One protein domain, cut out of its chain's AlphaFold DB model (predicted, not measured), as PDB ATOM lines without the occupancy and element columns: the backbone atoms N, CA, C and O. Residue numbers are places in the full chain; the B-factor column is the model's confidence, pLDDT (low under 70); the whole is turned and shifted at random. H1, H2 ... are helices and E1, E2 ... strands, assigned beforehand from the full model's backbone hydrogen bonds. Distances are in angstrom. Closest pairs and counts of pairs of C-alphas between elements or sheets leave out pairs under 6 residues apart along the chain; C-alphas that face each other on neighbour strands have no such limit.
ATOM      1  N   PHE A  23     175.575 188.668 162.640       62.22
ATOM      2  CA  PHE A  23     176.794 188.083 163.157       62.22
ATOM      3  C   PHE A  23     177.991 188.894 162.665       62.22
ATOM      4  O   PHE A  23     177.981 189.395 161.537       62.22
ATOM      5  N   ASP A  24     179.014 189.023 163.506       78.88
ATOM      6  CA  ASP A  24     180.295 189.561 163.058       78.88
ATOM      7  C   ASP A  24     180.964 188.615 162.038       78.88
ATOM      8  O   ASP A  24     180.546 187.466 161.854       78.88
ATOM      9  N   GLU A  25     181.996 189.111 161.347       81.00
ATOM     10  CA  GLU A  25     182.729 188.343 160.327       81.00
ATOM     11  C   GLU A  25     183.268 187.017 160.886       81.00
ATOM     12  O   GLU A  25     183.225 185.996 160.202       81.00
ATOM     13  N   THR A  26     183.683 187.011 162.156       82.38
ATOM     14  CA  THR A  26     184.219 185.830 162.843       82.38
ATOM     15  C   THR A  26     183.160 184.743 163.001       82.38
ATOM     16  O   THR A  26     183.399 183.583 162.672       82.38
ATOM     17  N   ILE A  27     181.973 185.091 163.502       80.31
ATOM     18  CA  ILE A  27     180.880 184.133 163.688       80.31
ATOM     19  C   ILE A  27     180.398 183.635 162.326       80.31
ATOM     20  O   ILE A  27     180.177 182.438 162.172       80.31
ATOM     21  N   ALA A  28     180.279 184.512 161.326       82.81
ATOM     22  CA  ALA A  28     179.907 184.098 159.975       82.81
ATOM     23  C   ALA A  28     180.898 183.066 159.405       82.81
ATOM     24  O   ALA A  28     180.471 182.021 158.917       82.81
ATOM     25  N   GLU A  29     182.204 183.309 159.545       87.44
ATOM     26  CA  GLU A  29     183.257 182.386 159.108       87.44
ATOM     27  C   GLU A  29     183.195 181.044 159.852       87.44
ATOM     28  O   GLU A  29     183.226 179.987 159.220       87.44
ATOM     29  N   ILE A  30     183.029 181.062 161.180       87.19
ATOM     30  CA  ILE A  30     182.878 179.839 161.985       87.19
ATOM     31  C   ILE A  30     181.689 179.014 161.486       87.19
ATOM     32  O   ILE A  30     181.815 177.806 161.286       87.19
ATOM     33  N   LEU A  31     180.536 179.647 161.260       87.88
ATOM     34  CA  LEU A  31     179.336 178.935 160.825       87.88
ATOM     35  C   LEU A  31     179.470 178.389 159.402       87.88
ATOM     36  O   LEU A  31     179.026 177.270 159.138       87.88
ATOM     37  N   SER A  32     180.115 179.134 158.503       89.00
ATOM     38  CA  SER A  32     180.448 178.652 157.161       89.00
ATOM     39  C   SER A  32     181.394 177.453 157.200       89.00
ATOM     40  O   SER A  32     181.160 176.487 156.476       89.00
ATOM     41  N   ASN A  33     182.402 177.466 158.074       89.56
ATOM     42  CA  ASN A  33     183.332 176.346 158.234       89.56
ATOM     43  C   ASN A  33     182.624 175.103 158.781       89.56
ATOM     44  O   ASN A  33     182.760 174.028 158.203       89.56
ATOM     45  N   ILE A  34     181.787 175.247 159.818       87.88
ATOM     46  CA  ILE A  34     180.988 174.128 160.347       87.88
ATOM     47  C   ILE A  34     180.074 173.569 159.254       87.88
ATOM     48  O   ILE A  34     179.997 172.353 159.082       87.88
ATOM     49  N   SER A  35     179.395 174.435 158.495       90.31
ATOM     50  CA  SER A  35     178.526 174.026 157.386       90.31
ATOM     51  C   SER A  35     179.291 173.228 156.328       90.31
ATOM     52  O   SER A  35     178.856 172.143 155.936       90.31
ATOM     53  N   PHE A  36     180.463 173.721 155.923       91.44
ATOM     54  CA  PHE A  36     181.320 173.076 154.935       91.44
ATOM     55  C   PHE A  36     181.852 171.718 155.413       91.44
ATOM     56  O   PHE A  36     181.737 170.728 154.693       91.44
ATOM     57  N   GLU A  37     182.394 171.649 156.631       91.44
ATOM     58  CA  GLU A  37     182.996 170.428 157.185       91.44
ATOM     59  C   GLU A  37     181.961 169.337 157.472       91.44
ATOM     60  O   GLU A  37     182.225 168.151 157.270       91.44
ATOM     61  N   SER A  38     180.774 169.727 157.937       87.94
ATOM     62  CA  SER A  38     179.719 168.781 158.304       87.94
ATOM     63  C   SER A  38     178.781 168.404 157.155       87.94
ATOM     64  O   SER A  38     178.011 167.450 157.283       87.94
ATOM     65  N   GLY A  39     178.812 169.149 156.045       90.38
ATOM     66  CA  GLY A  39     177.860 169.007 154.941       90.38
ATOM     67  C   GLY A  39     176.420 169.387 155.314       90.38
ATOM     68  O   GLY A  39     175.480 168.983 154.629       90.38
ATOM     69  N   VAL A  40     176.227 170.124 156.412       90.06
ATOM     70  CA  VAL A  40     174.920 170.590 156.893       90.06
ATOM     71  C   VAL A  40     174.681 172.017 156.411       90.06
ATOM     72  O   VAL A  40     175.581 172.851 156.488       90.06
ATOM     73  N   SER A  41     173.465 172.328 155.946       89.69
ATOM     74  CA  SER A  41     173.125 173.702 155.554       89.69
ATOM     75  C   SER A  41     173.286 174.671 156.726       89.69
ATOM     76  O   SER A  41     172.859 174.382 157.847       89.69
ATOM     77  N   LEU A  42     173.838 175.850 156.442       88.06
ATOM     78  CA  LEU A  42     173.996 176.947 157.395       88.06
ATOM     79  C   LEU A  42     172.688 177.262 158.143       88.06
ATOM     80  O   LEU A  42     172.700 177.503 159.349       88.06
ATOM     81  N   GLU A  43     171.546 177.187 157.456       87.31
ATOM     82  CA  GLU A  43     170.226 177.475 158.037       87.31
ATOM     83  C   GLU A  43     169.857 176.518 159.180       87.31
ATOM     84  O   GLU A  43     169.160 176.905 160.118       87.31
ATOM     85  N   PHE A  44     170.349 175.274 159.140       89.81
ATOM     86  CA  PHE A  44     170.117 174.284 160.195       89.81
ATOM     87  C   PHE A  44     171.088 174.409 161.368       89.81
ATOM     88  O   PHE A  44     170.863 173.794 162.408       89.81
ATOM     89  N   ILE A  45     172.139 175.215 161.225       88.38
ATOM     90  CA  ILE A  45     173.150 175.447 162.260       88.38
ATOM     91  C   ILE A  45     172.743 176.626 163.146       88.38
ATOM     92  O   ILE A  45     172.857 176.561 164.368       88.38
ATOM     93  N   VAL A  46     172.220 177.700 162.552       87.25
ATOM     94  CA  VAL A  46     171.965 178.955 163.278       87.25
ATOM     95  C   VAL A  46     170.983 178.775 164.437       87.25
ATOM     96  O   VAL A  46     171.255 179.232 165.545       87.25
ATOM     97  N   ALA A  47     169.844 178.114 164.213       86.50
ATOM     98  CA  ALA A  47     168.815 178.038 165.246       86.50
ATOM     99  C   ALA A  47     169.272 177.223 166.478       86.50
ATOM    100  O   ALA A  47     169.255 177.779 167.575       86.50
ATOM    101  N   PRO A  48     169.762 175.971 166.357       87.06
ATOM    102  CA  PRO A  48     170.226 175.225 167.525       87.06
ATOM    103  C   PRO A  48     171.409 175.898 168.233       87.06
ATOM    104  O   PRO A  48     171.485 175.853 169.458       87.06
ATOM    105  N   LEU A  49     172.289 176.587 167.493       86.94
ATOM    106  CA  LEU A  49     173.382 177.360 168.082       86.94
ATOM    107  C   LEU A  49     172.872 178.413 169.066       86.94
ATOM    108  O   LEU A  49     173.418 178.526 170.161       86.94
ATOM    109  N   ILE A  50     171.833 179.171 168.701       84.75
ATOM    110  CA  ILE A  50     171.273 180.219 169.565       84.75
ATOM    111  C   ILE A  50     170.801 179.621 170.894       84.75
ATOM    112  O   ILE A  50     171.098 180.179 171.953       84.75
ATOM    113  N   SER A  51     170.120 178.473 170.860       86.50
ATOM    114  CA  SER A  51     169.662 177.770 172.065       86.50
ATOM    115  C   SER A  51     170.829 177.265 172.914       86.50
ATOM    116  O   SER A  51     170.865 177.513 174.119       86.50
ATOM    117  N   THR A  52     171.825 176.632 172.289       85.00
ATOM    118  CA  THR A  52     173.009 176.096 172.977       85.00
ATOM    119  C   THR A  52     173.852 177.201 173.614       85.00
ATOM    120  O   THR A  52     174.246 177.101 174.774       85.00
ATOM    121  N   VAL A  53     174.086 178.305 172.901       84.62
ATOM    122  CA  VAL A  53     174.807 179.468 173.439       84.62
ATOM    123  C   VAL A  53     174.016 180.114 174.574       84.62
ATOM    124  O   VAL A  53     174.584 180.392 175.629       84.62
ATOM    125  N   SER A  54     172.703 180.308 174.407       83.06
ATOM    126  CA  SER A  54     171.846 180.877 175.458       83.06
ATOM    127  C   SER A  54     171.887 180.041 176.736       83.06
ATOM    128  O   SER A  54     172.001 180.600 177.832       83.06
ATOM    129  N   HIS A  55     171.872 178.712 176.584       85.19
ATOM    130  CA  HIS A  55     172.048 177.763 177.674       85.19
ATOM    131  C   HIS A  55     173.388 177.980 178.389       85.19
ATOM    132  O   HIS A  55     173.403 178.315 179.571       85.19
ATOM    133  N   PHE A  56     174.525 177.900 177.697       82.12
ATOM    134  CA  PHE A  56     175.828 178.034 178.362       82.12
ATOM    135  C   PHE A  56     176.102 179.427 178.937       82.12
ATOM    136  O   PHE A  56     176.793 179.557 179.945       82.12
ATOM    137  N   MET A  57     175.523 180.481 178.359       81.62
ATOM    138  CA  MET A  57     175.632 181.832 178.916       81.62
ATOM    139  C   MET A  57     174.771 182.046 180.172       81.62
ATOM    140  O   MET A  57     174.822 183.130 180.764       81.62
ATOM    141  N   ASN A  58     173.967 181.051 180.563       72.75
ATOM    142  CA  ASN A  58     172.987 181.141 181.643       72.75
ATOM    143  C   ASN A  58     172.061 182.361 181.470       72.75
ATOM    144  O   ASN A  58     171.760 183.105 182.409       72.75
ATOM    145  N   LYS A  59     171.679 182.636 180.215       68.81
ATOM    146  CA  LYS A  59     170.821 183.764 179.837       68.81
ATOM    147  C   LYS A  59     169.396 183.266 179.704       68.81
ATOM    148  O   LYS A  59     168.869 183.143 178.611       68.81
ATOM    149  N   SER A  60     168.769 183.033 180.847       66.44
ATOM    150  CA  SER A  60     167.356 182.666 180.951       66.44
ATOM    151  C   SER A  60     166.476 183.836 181.390       66.44
ATOM    152  O   SER A  60     165.319 183.625 181.725       66.44
ATOM    153  N   ARG A  61     166.993 185.081 181.406       68.50
ATOM    154  CA  ARG A  61     166.229 186.281 181.799       68.50
ATOM    155  C   ARG A  61     166.331 187.421 180.791       68.50
ATOM    156  O   ARG A  61     167.434 187.847 180.450       68.50
ATOM    157  N   ILE A  62     165.183 187.974 180.405       70.88
ATOM    158  CA  ILE A  62     165.082 189.235 179.662       70.88
ATOM    159  C   ILE A  62     164.785 190.344 180.663       70.88
ATOM    160  O   ILE A  62     163.905 190.232 181.516       70.88
ATOM    161  N   ARG A  63     165.530 191.443 180.564       74.00
ATOM    162  CA  ARG A  63     165.260 192.660 181.326       74.00
ATOM    163  C   ARG A  63     164.444 193.610 180.452       74.00
ATOM    164  O   ARG A  63     164.986 194.166 179.505       74.00
ATOM    165  N   MET A  64     163.163 193.789 180.774       73.25
ATOM    166  CA  MET A  64     162.271 194.703 180.045       73.25
ATOM    167  C   MET A  64     162.448 196.155 180.507       73.25
ATOM    168  O   MET A  64     162.386 197.081 179.706       73.25
ATOM    169  N   THR A  65     162.697 196.361 181.806       81.75
ATOM    170  CA  THR A  65     162.956 197.676 182.417       81.75
ATOM    171  C   THR A  65     164.022 197.553 183.512       81.75
ATOM    172  O   THR A  65     164.447 196.451 183.849       81.75
ATOM    173  N   LEU A  66     164.479 198.662 184.107       77.50
ATOM    174  CA  LEU A  66     165.476 198.617 185.194       77.50
ATOM    175  C   LEU A  66     165.008 197.820 186.424       77.50
ATOM    176  O   LEU A  66     165.838 197.238 187.120       77.50
ATOM    177  N   SER A  67     163.700 197.783 186.677       85.12
ATOM    178  CA  SER A  67     163.090 197.112 187.829       85.12
ATOM    179  C   SER A  67     162.439 195.773 187.488       85.12
ATOM    180  O   SER A  67     162.120 195.021 188.405       85.12
ATOM    181  N   HIS A  68     162.227 195.468 186.203       77.50
ATOM    182  CA  HIS A  68     161.499 194.276 185.769       77.50
ATOM    183  C   HIS A  68     162.364 193.363 184.909       77.50
ATOM    184  O   HIS A  68     162.898 193.763 183.870       77.50
ATOM    185  N   SER A  69     162.486 192.113 185.344       79.12
ATOM    186  CA  SER A  69     163.121 191.058 184.562       79.12
ATOM    187  C   SER A  69     162.322 189.778 184.682       79.12
ATOM    188  O   SER A  69     162.008 189.346 185.793       79.12
ATOM    189  N   GLU A  70     162.052 189.166 183.542       75.88
ATOM    190  CA  GLU A  70     161.292 187.929 183.439       75.88
ATOM    191  C   GLU A  70     162.191 186.818 182.942       75.88
ATOM    192  O   GLU A  70     163.156 187.061 182.210       75.88
ATOM    193  N   SER A  71     161.882 185.601 183.372       75.00
ATOM    194  CA  SER A  71     162.494 184.427 182.781       75.00
ATOM    195  C   SER A  71     161.932 184.221 181.377       75.00
ATOM    196  O   SER A  71     160.752 184.464 181.141       75.00
ATOM    197  N   PHE A  72     162.765 183.778 180.447       74.12
ATOM    198  CA  PHE A  72     162.337 183.400 179.106       74.12
ATOM    199  C   PHE A  72     162.950 182.062 178.730       74.12
ATOM    200  O   PHE A  72     163.980 181.659 179.274       74.12
ATOM    201  N   ILE A  73     162.311 181.396 177.778       77.38
ATOM    202  CA  ILE A  73     162.791 180.139 177.225       77.38
ATOM    203  C   ILE A  73     162.994 180.332 175.731       77.38
ATOM    204  O   ILE A  73     162.174 180.951 175.051       77.38
ATOM    205  N   VAL A  74     164.111 179.817 175.230       80.00
ATOM    206  CA  VAL A  74     164.423 179.815 173.805       80.00
ATOM    207  C   VAL A  74     163.969 178.488 173.223       80.00
ATOM    208  O   VAL A  74     164.450 177.432 173.624       80.00
ATOM    209  N   TYR A  75     163.054 178.560 172.258       80.00
ATOM    210  CA  TYR A  75     162.625 177.410 171.477       80.00
ATOM    211  C   TYR A  75     163.100 177.561 170.050       80.00
ATOM    212  O   TYR A  75     162.819 178.555 169.381       80.00
ATOM    213  N   THR A  76     163.796 176.541 169.575       85.75
ATOM    214  CA  THR A  76     164.273 176.473 168.200       85.75
ATOM    215  C   THR A  76     163.834 175.155 167.608       85.75
ATOM    216  O   THR A  76     164.098 174.100 168.180       85.75
ATOM    217  N   ALA A  77     163.163 175.219 166.464       87.12
ATOM    218  CA  ALA A  77     162.718 174.050 165.728       87.12
ATOM    219  C   ALA A  77     163.297 174.094 164.314       87.12
ATOM    220  O   ALA A  77     163.205 175.112 163.629       87.12
ATOM    221  N   LEU A  78     163.873 172.975 163.877       88.94
ATOM    222  CA  LEU A  78     164.307 172.794 162.498       88.94
ATOM    223  C   LEU A  78     163.165 172.172 161.692       88.94
ATOM    224  O   LEU A  78     162.789 171.020 161.912       88.94
ATOM    225  N   LEU A  79     162.611 172.929 160.744       87.94
ATOM    226  CA  LEU A  79     161.499 172.496 159.896       87.94
ATOM    227  C   LEU A  79     161.976 172.339 158.454       87.94
ATOM    228  O   LEU A  79     162.325 173.312 157.796       87.94
ATOM    229  N   ALA A  80     161.994 171.101 157.962       87.81
ATOM    230  CA  ALA A  80     162.359 170.782 156.585       87.81
ATOM    231  C   ALA A  80     161.893 169.373 156.202       87.81
ATOM    232  O   ALA A  80     161.653 168.530 157.074       87.81
ATOM    233  N   ASN A  81     161.856 169.085 154.899       87.44
ATOM    234  CA  ASN A  81     161.540 167.757 154.359       87.44
ATOM    235  C   ASN A  81     162.469 166.664 154.910       87.44
ATOM    236  O   ASN A  81     163.555 166.951 155.419       87.44
ATOM    237  N   ALA A  82     162.058 165.399 154.827       86.88
ATOM    238  CA  ALA A  82     162.915 164.275 155.207       86.88
ATOM    239  C   ALA A  82     164.260 164.311 154.453       86.88
ATOM    240  O   ALA A  82     164.334 164.801 153.328       86.88
ATOM    241  N   SER A  83     165.322 163.813 155.094       86.25
ATOM    242  CA  SER A  83     166.663 163.691 154.493       86.25
ATOM    243  C   SER A  83     167.320 165.005 154.041       86.25
ATOM    244  O   SER A  83     168.172 165.007 153.163       86.25
ATOM    245  N   THR A  84     166.958 166.127 154.665       87.69
ATOM    246  CA  THR A  84     167.546 167.457 154.400       87.69
ATOM    247  C   THR A  84     168.751 167.793 155.279       87.69
ATOM    248  O   THR A  84     169.359 168.835 155.091       87.69
ATOM    249  N   GLY A  85     169.114 166.935 156.238       88.06
ATOM    250  CA  GLY A  85     170.251 167.180 157.135       88.06
ATOM    251  C   GLY A  85     169.898 167.750 158.515       88.06
ATOM    252  O   GLY A  85     170.809 168.061 159.273       88.06
ATOM    253  N   LYS A  86     168.610 167.816 158.889       90.56
ATOM    254  CA  LYS A  86     168.167 168.240 160.237       90.56
ATOM    255  C   LYS A  86     168.796 167.423 161.371       90.56
ATOM    256  O   LYS A  86     169.360 167.998 162.292       90.56
ATOM    257  N   SER A  87     168.728 166.096 161.288       90.38
ATOM    258  CA  SER A  87     169.260 165.212 162.332       90.38
ATOM    259  C   SER A  87     170.786 165.256 162.434       90.38
ATOM    260  O   SER A  87     171.303 165.396 163.541       90.38
ATOM    261  N   PRO A  88     171.540 165.251 161.312       91.25
ATOM    262  CA  PRO A  88     172.959 165.596 161.339       91.25
ATOM    263  C   PRO A  88     173.249 166.936 162.027       91.25
ATOM    264  O   PRO A  88     174.154 166.980 162.855       91.25
ATOM    265  N   ALA A  89     172.461 167.984 161.750       90.19
ATOM    266  CA  ALA A  89     172.605 169.280 162.412       90.19
ATOM    267  C   ALA A  89     172.428 169.152 163.930       90.19
ATOM    268  O   ALA A  89     173.328 169.512 164.683       90.19
ATOM    269  N   MET A  90     171.317 168.565 164.386       89.81
ATOM    270  CA  MET A  90     171.033 168.363 165.812       89.81
ATOM    271  C   MET A  90     172.132 167.566 166.523       89.81
ATOM    272  O   MET A  90     172.527 167.914 167.635       89.81
ATOM    273  N   ARG A  91     172.677 166.535 165.867       90.19
ATOM    274  CA  ARG A  91     173.758 165.714 166.421       90.19
ATOM    275  C   ARG A  91     175.040 166.511 166.654       90.19
ATOM    276  O   ARG A  91     175.670 166.307 167.685       90.19
ATOM    277  N   ILE A  92     175.404 167.417 165.740       90.50
ATOM    278  CA  ILE A  92     176.576 168.294 165.909       90.50
ATOM    279  C   ILE A  92     176.443 169.102 167.203       90.50
ATOM    280  O   ILE A  92     177.390 169.177 167.978       90.50
ATOM    281  N   PHE A  93     175.259 169.655 167.474       88.56
ATOM    282  CA  PHE A  93     175.037 170.451 168.683       88.56
ATOM    283  C   PHE A  93     174.969 169.626 169.959       88.56
ATOM    284  O   PHE A  93     175.520 170.069 170.962       88.56
ATOM    285  N   SER A  94     174.345 168.445 169.929       89.81
ATOM    286  CA  SER A  94     174.360 167.529 171.080       89.81
ATOM    287  C   SER A  94     175.794 167.180 171.463       89.81
ATOM    288  O   SER A  94     176.195 167.374 172.604       89.81
ATOM    289  N   GLN A  95     176.601 166.775 170.477       91.06
ATOM    290  CA  GLN A  95     178.004 166.416 170.686       91.06
ATOM    291  C   GLN A  95     178.834 167.605 171.173       91.06
ATOM    292  O   GLN A  95     179.621 167.462 172.103       91.06
ATOM    293  N   ALA A  96     178.639 168.788 170.584       89.00
ATOM    294  CA  ALA A  96     179.333 169.993 171.022       89.00
ATOM    295  C   ALA A  96     178.963 170.375 172.464       89.00
ATOM    296  O   ALA A  96     179.837 170.758 173.239       89.00
ATOM    297  N   ALA A  97     177.687 170.260 172.843       88.88
ATOM    298  CA  ALA A  97     177.235 170.546 174.199       88.88
ATOM    299  C   ALA A  97     177.815 169.549 175.216       88.88
ATOM    300  O   ALA A  97     178.340 169.971 176.247       88.88
ATOM    301  N   GLU A  98     177.796 168.254 174.897       90.75
ATOM    302  CA  GLU A  98     178.408 167.192 175.707       90.75
ATOM    303  C   GLU A  98     179.920 167.416 175.876       90.75
ATOM    304  O   GLU A  98     180.457 167.314 176.980       90.75
ATOM    305  N   GLU A  99     180.622 167.793 174.801       89.50
ATOM    306  CA  GLU A  99     182.055 168.090 174.850       89.50
ATOM    307  C   GLU A  99     182.359 169.322 175.718       89.50
ATOM    308  O   GLU A  99     183.361 169.337 176.440       89.50
ATOM    309  N   ILE A 100     181.503 170.350 175.679       86.31
ATOM    310  CA  ILE A 100     181.622 171.526 176.549       86.31
ATOM    311  C   ILE A 100     181.448 171.120 178.015       86.31
ATOM    312  O   ILE A 100     182.301 171.471 178.830       86.31
ATOM    313  N   GLU A 101     180.403 170.364 178.363       88.44
ATOM    314  CA  GLU A 101     180.197 169.892 179.740       88.44
ATOM    315  C   GLU A 101     181.375 169.044 180.234       88.44
ATOM    316  O   GLU A 101     181.904 169.293 181.322       88.44
ATOM    317  N   HIS A 102     181.871 168.132 179.394       88.81
ATOM    318  CA  HIS A 102     183.047 167.320 179.694       88.81
ATOM    319  C   HIS A 102     184.299 168.182 179.933       88.81
ATOM    320  O   HIS A 102     185.017 167.981 180.915       88.81
ATOM    321  N   LYS A 103     184.565 169.185 179.083       86.44
ATOM    322  CA  LYS A 103     185.698 170.119 179.257       86.44
ATOM    323  C   LYS A 103     185.571 170.989 180.507       86.44
ATOM    324  O   LYS A 103     186.590 171.373 181.077       86.44
ATOM    325  N   LEU A 104     184.348 171.291 180.933       82.31
ATOM    326  CA  LEU A 104     184.068 172.009 182.176       82.31
ATOM    327  C   LEU A 104     184.138 171.105 183.419       82.31
ATOM    328  O   LEU A 104     184.040 171.611 184.537       82.31
ATOM    329  N   GLY A 105     184.326 169.791 183.249       88.00
ATOM    330  CA  GLY A 105     184.347 168.825 184.348       88.00
ATOM    331  C   GLY A 105     182.979 168.644 185.009       88.00
ATOM    332  O   GLY A 105     182.907 168.340 186.201       88.00
ATOM    333  N   ILE A 106     181.899 168.883 184.259       85.56
ATOM    334  CA  ILE A 106     180.536 168.615 184.709       85.56
ATOM    335  C   ILE A 106     180.323 167.103 184.617       85.56
ATOM    336  O   ILE A 106     180.479 166.501 183.559       85.56
ATOM    337  N   ASP A 107     180.026 166.494 185.761       87.31
ATOM    338  CA  ASP A 107     179.687 165.075 185.856       87.31
ATOM    339  C   ASP A 107     178.350 164.803 185.151       87.31
ATOM    340  O   ASP A 107     177.466 165.659 185.163       87.31
ATOM    341  N   GLU A 108     178.160 163.605 184.606       83.31
ATOM    342  CA  GLU A 108     176.934 163.208 183.900       83.31
ATOM    343  C   GLU A 108     175.703 163.338 184.813       83.31
ATOM    344  O   GLU A 108     174.665 163.853 184.407       83.31
ATOM    345  N   ALA A 109     175.853 163.008 186.101       83.62
ATOM    346  CA  ALA A 109     174.809 163.196 187.115       83.62
ATOM    347  C   ALA A 109     174.451 164.674 187.383       83.62
ATOM    348  O   ALA A 109     173.454 164.964 188.045       83.62
ATOM    349  N   LYS A 110     175.287 165.609 186.918       85.75
ATOM    350  CA  LYS A 110     175.096 167.061 187.012       85.75
ATOM    351  C   LYS A 110     174.880 167.722 185.650       85.75
ATOM    352  O   LYS A 110     174.848 168.953 185.592       85.75
ATOM    353  N   SER A 111     174.757 166.925 184.591       88.69
ATOM    354  CA  SER A 111     174.499 167.423 183.250       88.69
ATOM    355  C   SER A 111     173.177 168.178 183.225       88.69
ATOM    356  O   SER A 111     172.169 167.743 183.791       88.69
ATOM    357  N   MET A 112     173.186 169.329 182.562       88.62
ATOM    358  CA  MET A 112     171.971 170.093 182.294       88.62
ATOM    359  C   MET A 112     171.399 169.761 180.907       88.62
ATOM    360  O   MET A 112     170.434 170.401 180.473       88.62
ATOM    361  N   LEU A 113     171.985 168.783 180.209       90.69
ATOM    362  CA  LEU A 113     171.553 168.309 178.902       90.69
ATOM    363  C   LEU A 113     170.496 167.216 179.061       90.69
ATOM    364  O   LEU A 113     170.654 166.249 179.801       90.69
ATOM    365  N   ALA A 114     169.392 167.371 178.340       88.88
ATOM    366  CA  ALA A 114     168.218 166.516 178.428       88.88
ATOM    367  C   ALA A 114     167.812 166.034 177.026       88.88
ATOM    368  O   ALA A 114     166.841 166.517 176.432       88.88
ATOM    369  N   ASN A 115     168.574 165.086 176.480       85.50
ATOM    370  CA  ASN A 115     168.358 164.537 175.139       85.50
ATOM    371  C   ASN A 115     167.138 163.608 175.107       85.50
ATOM    372  O   ASN A 115     167.148 162.533 175.702       85.50
ATOM    373  N   GLY A 116     166.076 164.018 174.410       81.94
ATOM    374  CA  GLY A 116     164.844 163.236 174.283       81.94
ATOM    375  C   GLY A 116     164.149 162.952 175.620       81.94
ATOM    376  O   GLY A 116     163.473 161.931 175.752       81.94
ATOM    377  N   ALA A 117     164.342 163.819 176.617       85.38
ATOM    378  CA  ALA A 117     163.823 163.618 177.963       85.38
ATOM    379  C   ALA A 117     162.285 163.622 178.000       85.38
ATOM    380  O   ALA A 117     161.624 164.313 177.222       85.38
ATOM    381  N   THR A 118     161.704 162.853 178.921       84.69
ATOM    382  CA  THR A 118     160.266 162.928 179.202       84.69
ATOM    383  C   THR A 118     159.936 164.177 180.025       84.69
ATOM    384  O   THR A 118     160.833 164.837 180.557       84.69
ATOM    385  N   VAL A 119     158.646 164.496 180.158       80.94
ATOM    386  CA  VAL A 119     158.156 165.595 181.010       80.94
ATOM    387  C   VAL A 119     158.696 165.477 182.435       80.94
ATOM    388  O   VAL A 119     159.154 166.454 183.021       80.94
ATOM    389  N   GLU A 120     158.679 164.269 182.989       81.31
ATOM    390  CA  GLU A 120     159.069 163.990 184.370       81.31
ATOM    391  C   GLU A 120     160.570 164.174 184.553       81.31
ATOM    392  O   GLU A 120     160.995 164.798 185.520       81.31
ATOM    393  N   ALA A 121     161.365 163.685 183.597       85.12
ATOM    394  CA  ALA A 121     162.806 163.888 183.598       85.12
ATOM    395  C   ALA A 121     163.153 165.384 183.513       85.12
ATOM    396  O   ALA A 121     164.023 165.856 184.242       85.12
ATOM    397  N   ILE A 122     162.424 166.150 182.694       86.00
ATOM    398  CA  ILE A 122     162.565 167.610 182.624       86.00
ATOM    399  C   ILE A 122     162.227 168.265 183.968       86.00
ATOM    400  O   ILE A 122     163.009 169.081 184.452       86.00
ATOM    401  N   ILE A 123     161.098 167.913 184.594       84.38
ATOM    402  CA  ILE A 123     160.715 168.461 185.904       84.38
ATOM    403  C   ILE A 123     161.772 168.129 186.957       84.38
ATOM    404  O   ILE A 123     162.147 169.000 187.739       84.38
ATOM    405  N   GLU A 124     162.257 166.889 186.987       84.88
ATOM    406  CA  GLU A 124     163.246 166.440 187.965       84.88
ATOM    407  C   GLU A 124     164.574 167.186 187.812       84.88
ATOM    408  O   GLU A 124     165.144 167.654 188.799       84.88
ATOM    409  N   LEU A 125     165.031 167.403 186.575       87.31
ATOM    410  CA  LEU A 125     166.199 168.242 186.315       87.31
ATOM    411  C   LEU A 125     165.947 169.695 186.747       87.31
ATOM    412  O   LEU A 125     166.791 170.287 187.416       87.31
ATOM    413  N   LEU A 126     164.768 170.258 186.468       84.50
ATOM    414  CA  LEU A 126     164.403 171.628 186.861       84.50
ATOM    415  C   LEU A 126     164.228 171.829 188.381       84.50
ATOM    416  O   LEU A 126     164.204 172.970 188.854       84.50
ATOM    417  N   LYS A 127     164.133 170.757 189.181       84.38
ATOM    418  CA  LYS A 127     164.230 170.859 190.651       84.38
ATOM    419  C   LYS A 127     165.648 171.206 191.099       84.38
ATOM    420  O   LYS A 127     165.810 171.935 192.078       84.38
ATOM    421  N   ASN A 128     166.648 170.703 190.376       84.12
ATOM    422  CA  ASN A 128     168.063 170.813 190.725       84.12
ATOM    423  C   ASN A 128     168.783 171.927 189.950       84.12
ATOM    424  O   ASN A 128     169.739 172.513 190.458       84.12
ATOM    425  N   PHE A 129     168.294 172.268 188.757       84.00
ATOM    426  CA  PHE A 129     168.898 173.251 187.864       84.00
ATOM    427  C   PHE A 129     167.931 174.387 187.538       84.00
ATOM    428  O   PHE A 129     166.739 174.186 187.330       84.00
ATOM    429  N   ALA A 130     168.461 175.609 187.455       78.56
ATOM    430  CA  ALA A 130     167.676 176.784 187.071       78.56
ATOM    431  C   ALA A 130     167.307 176.797 185.576       78.56
ATOM    432  O   ALA A 130     166.437 177.561 185.163       78.56
ATOM    433  N   GLN A 131     167.995 175.988 184.772       82.62
ATOM    434  CA  GLN A 131     167.820 175.871 183.332       82.62
ATOM    435  C   GLN A 131     168.323 174.505 182.862       82.62
ATOM    436  O   GLN A 131     169.211 173.923 183.481       82.62
ATOM    437  N   ILE A 132     167.789 174.040 181.739       88.75
ATOM    438  CA  ILE A 132     168.216 172.817 181.057       88.75
ATOM    439  C   ILE A 132     168.259 173.076 179.549       88.75
ATOM    440  O   ILE A 132     167.580 173.984 179.064       88.75
ATOM    441  N   LEU A 133     169.039 172.294 178.806       90.25
ATOM    442  CA  LEU A 133     168.981 172.241 177.345       90.25
ATOM    443  C   LEU A 133     168.373 170.904 176.947       90.25
ATOM    444  O   LEU A 133     169.012 169.866 177.085       90.25
ATOM    445  N   SER A 134     167.135 170.925 176.456       89.75
ATOM    446  CA  SER A 134     166.488 169.716 175.955       89.75
ATOM    447  C   SER A 134     166.511 169.677 174.433       89.75
ATOM    448  O   SER A 134     166.084 170.627 173.775       89.75
ATOM    449  N   LEU A 135     167.028 168.580 173.881       90.06
ATOM    450  CA  LEU A 135     167.170 168.370 172.444       90.06
ATOM    451  C   LEU A 135     166.269 167.213 172.008       90.06
ATOM    452  O   LEU A 135     166.364 166.109 172.542       90.06
ATOM    453  N   TYR A 136     165.419 167.456 171.011       87.62
ATOM    454  CA  TYR A 136     164.580 166.436 170.381       87.62
ATOM    455  C   TYR A 136     164.900 166.391 168.888       87.62
ATOM    456  O   TYR A 136     164.668 167.368 168.180       87.62
ATOM    457  N   ASP A 137     165.435 165.264 168.415       85.62
ATOM    458  CA  ASP A 137     165.791 165.085 166.998       85.62
ATOM    459  C   ASP A 137     164.541 164.996 166.101       85.62
ATOM    460  O   ASP A 137     164.488 165.541 164.997       85.62
ATOM    461  N   GLU A 138     163.472 164.384 166.617       84.12
ATOM    462  CA  GLU A 138     162.202 164.260 165.913       84.12
ATOM    463  C   GLU A 138     161.037 164.859 166.707       84.12
ATOM    464  O   GLU A 138     160.904 164.659 167.917       84.12
ATOM    465  N   SER A 139     160.114 165.517 165.999       81.62
ATOM    466  CA  SER A 139     158.858 166.003 166.590       81.62
ATOM    467  C   SER A 139     157.995 164.866 167.143       81.62
ATOM    468  O   SER A 139     157.321 165.050 168.149       81.62
ATOM    469  N   SER A 140     158.056 163.678 166.539       80.06
ATOM    470  CA  SER A 140     157.439 162.444 167.040       80.06
ATOM    471  C   SER A 140     157.966 162.064 168.425       80.06
ATOM    472  O   SER A 140     157.191 161.624 169.267       80.06
ATOM    473  N   SER A 141     159.262 162.263 168.679       81.12
ATOM    474  CA  SER A 141     159.901 161.975 169.965       81.12
ATOM    475  C   SER A 141     159.493 162.998 171.019       81.12
ATOM    476  O   SER A 141     159.205 162.623 172.153       81.12
ATOM    477  N   PHE A 142     159.382 164.269 170.628       81.75
ATOM    478  CA  PHE A 142     158.818 165.317 171.479       81.75
ATOM    479  C   PHE A 142     157.347 165.040 171.824       81.75
ATOM    480  O   PHE A 142     156.984 164.992 172.990       81.75
ATOM    481  N   ILE A 143     156.500 164.773 170.825       79.69
ATOM    482  CA  ILE A 143     155.079 164.451 171.033       79.69
ATOM    483  C   ILE A 143     154.929 163.155 171.834       79.69
ATOM    484  O   ILE A 143     154.085 163.064 172.719       79.69
ATOM    485  N   GLY A 144     155.772 162.162 171.564       75.69
ATOM    486  CA  GLY A 144     155.817 160.913 172.311       75.69
ATOM    487  C   GLY A 144     156.206 161.110 173.776       75.69
ATOM    488  O   GLY A 144     155.805 160.302 174.608       75.69
ATOM    489  N   ALA A 145     156.936 162.174 174.114       75.94
ATOM    490  CA  ALA A 145     157.209 162.548 175.496       75.94
ATOM    491  C   ALA A 145     155.984 163.160 176.208       75.94
ATOM    492  O   ALA A 145     155.916 163.065 177.426       75.94
ATOM    493  N   LEU A 146     155.003 163.712 175.473       71.88
ATOM    494  CA  LEU A 146     153.779 164.353 176.000       71.88
ATOM    495  C   LEU A 146     152.664 163.377 176.422       71.88
ATOM    496  O   LEU A 146     151.525 163.792 176.624       71.88
ATOM    497  N   GLY A 147     152.929 162.074 176.473       63.06
ATOM    498  CA  GLY A 147     151.903 161.083 176.810       63.06
ATOM    499  C   GLY A 147     152.449 159.809 177.430       63.06
ATOM    500  O   GLY A 147     151.787 158.773 177.366       63.06
ATOM    501  N   ARG A 148     153.666 159.859 177.978       62.44
ATOM    502  CA  ARG A 148     154.288 158.716 178.664       62.44
ATOM    503  C   ARG A 148     153.909 158.632 180.136       62.44
ATOM    504  O   ARG A 148     154.270 157.649 180.784       62.44
ATOM    505  N   TYR A 149     153.178 159.610 180.661       56.62
ATOM    506  CA  TYR A 149     152.777 159.589 182.052       56.62
ATOM    507  C   TYR A 149     151.714 158.514 182.310       56.62
ATOM    508  O   TYR A 149     150.569 158.609 181.860       56.62
ATOM    509  N   ASN A 150     152.102 157.490 183.073       54.69
ATOM    510  CA  ASN A 150     151.279 156.309 183.342       54.69
ATOM    511  C   ASN A 150     149.979 156.615 184.120       54.69
ATOM    512  O   ASN A 150     149.056 155.810 184.049       54.69
ATOM    513  N   ASN A 151     149.875 157.768 184.806       54.78
ATOM    514  CA  ASN A 151     148.779 158.060 185.749       54.78
ATOM    515  C   ASN A 151     148.022 159.394 185.531       54.78
ATOM    516  O   ASN A 151     147.143 159.714 186.324       54.78
ATOM    517  N   GLY A 152     148.315 160.186 184.492       54.44
ATOM    518  CA  GLY A 152     147.719 161.537 184.324       54.44
ATOM    519  C   GLY A 152     147.296 161.921 182.904       54.44
ATOM    520  O   GLY A 152     146.657 162.955 182.715       54.44
ATOM    521  N   GLY A 153     147.563 161.067 181.915       62.84
ATOM    522  CA  GLY A 153     147.104 161.252 180.539       62.84
ATOM    523  C   GLY A 153     147.747 162.435 179.805       62.84
ATOM    524  O   GLY A 153     148.277 163.376 180.388       62.84
ATOM    525  N   THR A 154     147.642 162.419 178.477       67.06
ATOM    526  CA  THR A 154     148.240 163.411 177.562       67.06
ATOM    527  C   THR A 154     147.860 164.865 177.882       67.06
ATOM    528  O   THR A 154     148.615 165.791 177.598       67.06
ATOM    529  N   SER A 155     146.693 165.094 178.496       72.50
ATOM    530  CA  SER A 155     146.237 166.440 178.868       72.50
ATOM    531  C   SER A 155     147.044 167.047 180.020       72.50
ATOM    532  O   SER A 155     147.221 168.267 180.051       72.50
ATOM    533  N   TYR A 156     147.521 166.227 180.960       77.38
ATOM    534  CA  TYR A 156     148.333 166.686 182.086       77.38
ATOM    535  C   TYR A 156     149.729 167.095 181.612       77.38
ATOM    536  O   TYR A 156     150.139 168.234 181.841       77.38
ATOM    537  N   ASP A 157     150.394 166.230 180.849       74.38
ATOM    538  CA  ASP A 157     151.722 166.466 180.271       74.38
ATOM    539  C   ASP A 157     151.748 167.732 179.407       74.38
ATOM    540  O   ASP A 157     152.635 168.573 179.555       74.38
ATOM    541  N   CYS A 158     150.722 167.932 178.569       75.38
ATOM    542  CA  CYS A 158     150.551 169.173 177.812       75.38
ATOM    543  C   CYS A 158     150.438 170.401 178.726       75.38
ATOM    544  O   CYS A 158     151.037 171.435 178.439       75.38
ATOM    545  N   SER A 159     149.680 170.310 179.823       79.19
ATOM    546  CA  SER A 159     149.498 171.432 180.752       79.19
ATOM    547  C   SER A 159     150.784 171.788 181.500       79.19
ATOM    548  O   SER A 159     151.097 172.968 181.648       79.19
ATOM    549  N   ILE A 160     151.563 170.782 181.904       77.31
ATOM    550  CA  ILE A 160     152.861 170.960 182.553       77.31
ATOM    551  C   ILE A 160     153.866 171.544 181.575       77.31
ATOM    552  O   ILE A 160     154.551 172.506 181.917       77.31
ATOM    553  N   PHE A 161     153.916 171.033 180.341       75.69
ATOM    554  CA  PHE A 161     154.728 171.660 179.314       75.69
ATOM    555  C   PHE A 161     154.320 173.113 179.144       75.69
ATOM    556  O   PHE A 161     155.190 173.962 179.224       75.69
ATOM    557  N   LEU A 162     153.035 173.437 178.986       75.25
ATOM    558  CA  LEU A 162     152.587 174.828 178.855       75.25
ATOM    559  C   LEU A 162     153.005 175.706 180.049       75.25
ATOM    560  O   LEU A 162     153.357 176.869 179.855       75.25
ATOM    561  N   GLN A 163     153.024 175.167 181.271       77.69
ATOM    562  CA  GLN A 163     153.547 175.876 182.445       77.69
ATOM    563  C   GLN A 163     155.063 176.095 182.365       77.69
ATOM    564  O   GLN A 163     155.532 177.200 182.643       77.69
ATOM    565  N   ILE A 164     155.820 175.080 181.942       76.81
ATOM    566  CA  ILE A 164     157.250 175.218 181.648       76.81
ATOM    567  C   ILE A 164     157.429 176.299 180.576       76.81
ATOM    568  O   ILE A 164     158.112 177.279 180.836       76.81
ATOM    569  N   PHE A 165     156.736 176.187 179.438       71.00
ATOM    570  CA  PHE A 165     156.759 177.099 178.288       71.00
ATOM    571  C   PHE A 165     156.496 178.556 178.661       71.00
ATOM    572  O   PHE A 165     157.163 179.450 178.145       71.00
ATOM    573  N   ASN A 166     155.560 178.806 179.571       70.56
ATOM    574  CA  ASN A 166     155.228 180.160 180.007       70.56
ATOM    575  C   ASN A 166     156.236 180.740 181.012       70.56
ATOM    576  O   ASN A 166     156.012 181.832 181.535       70.56
ATOM    577  N   GLY A 167     157.314 180.016 181.335       65.69
ATOM    578  CA  GLY A 167     158.287 180.426 182.347       65.69
ATOM    579  C   GLY A 167     157.674 180.534 183.744       65.69
ATOM    580  O   GLY A 167     158.254 181.170 184.626       65.69
TER     581      GLY A 167
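Overview. This is residues 23 to 167 of the 180 residues of an uncharacterized protein of Brachionus plicatilis (UniProt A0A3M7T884). A tiny parallel pair of strands, E3 and E4, lies at the core, with H2 and H3 side by side toward one end and H4 toward the other. H1 lies beyond H2 and H3 at one end, H6 beyond H4 at the opposite end, and the small antiparallel hairpin E1 and E2 lies well away from the core. The printed part has 145 residues, with six named helices and four named strands in the order H1 H2 E1 E2 H3 E3 H4 E4 H5 H6, and is mostly helix. It is compact, with a radius of gyration of the C-alphas of 16.5 A and spans of 48 by 44 by 31 A.

Arrangement. H1, residues 25 to 38, touches H2, residues 42 to 56, with its residues 31 to 35 alone; the closest C-alphas are those of Ser 35 and Leu 42, 5.4 A apart, at a steep tilt of 66 degrees, opposite ways. E1, residues 61 to 63, and E2, residues 69 to 71, form an antiparallel hairpin, with N 62 and O 70 within hydrogen-bond range at 2.9 A. H3, residues 86 to 103, touches H2 at a shallow tilt of 30 degrees, the same way; the closest C-alphas are those of Phe 44 and Ala 89, 6.0 A apart. E3, residues 113 to 115, and E4, residues 133 to 135, are parallel neighbours at 16 degrees, with N 114 and O 133 at 2.8 A, within hydrogen-bond range. With H4, residues 119 to 128, they form a strand-helix-strand unit, two parallel strands joined through a helix, with a right-handed crossover. The closest C-alphas of H2 and E4 are those of His 55 and Leu 133, 6.3 A apart. H6, residues 153 to 165, only just touches H4, with 3 pairs of C-alphas within 8 A; the closest are those of Val 119 and Asp 157, 6.5 A apart. H5, residues 139 to 145, is near H6. Every O i to N i+4 pair is within hydrogen-bond range in H1, H3 and H5, against 9 of 11 in H2, 5 of 6 in H4 and 8 of 9 in H6.

Along the chain. H1 begins at C-alpha 25 (182.729, 188.343, 160.327) and is 19.9 A long. H2 measures 21.1 A, H3 25.9 A, H4 14.8 A and H6 18.7 A. H3 begins at C-alpha 86 (168.167, 168.240, 160.237), and H6 ends at C-alpha 165 (156.759, 177.099, 178.288).

Size, cuts and confidence. The two C-alphas farthest apart, those of Glu 25 and Asn 151, are 52.1 A apart. The printed part has no cut, and the link from E2 to H3, residues 72 to 85, is long. The mean pLDDT of the printed part is 82.1, with residue 23, residues 59 to 61, residues 147 to 154 and residue 167 under 70.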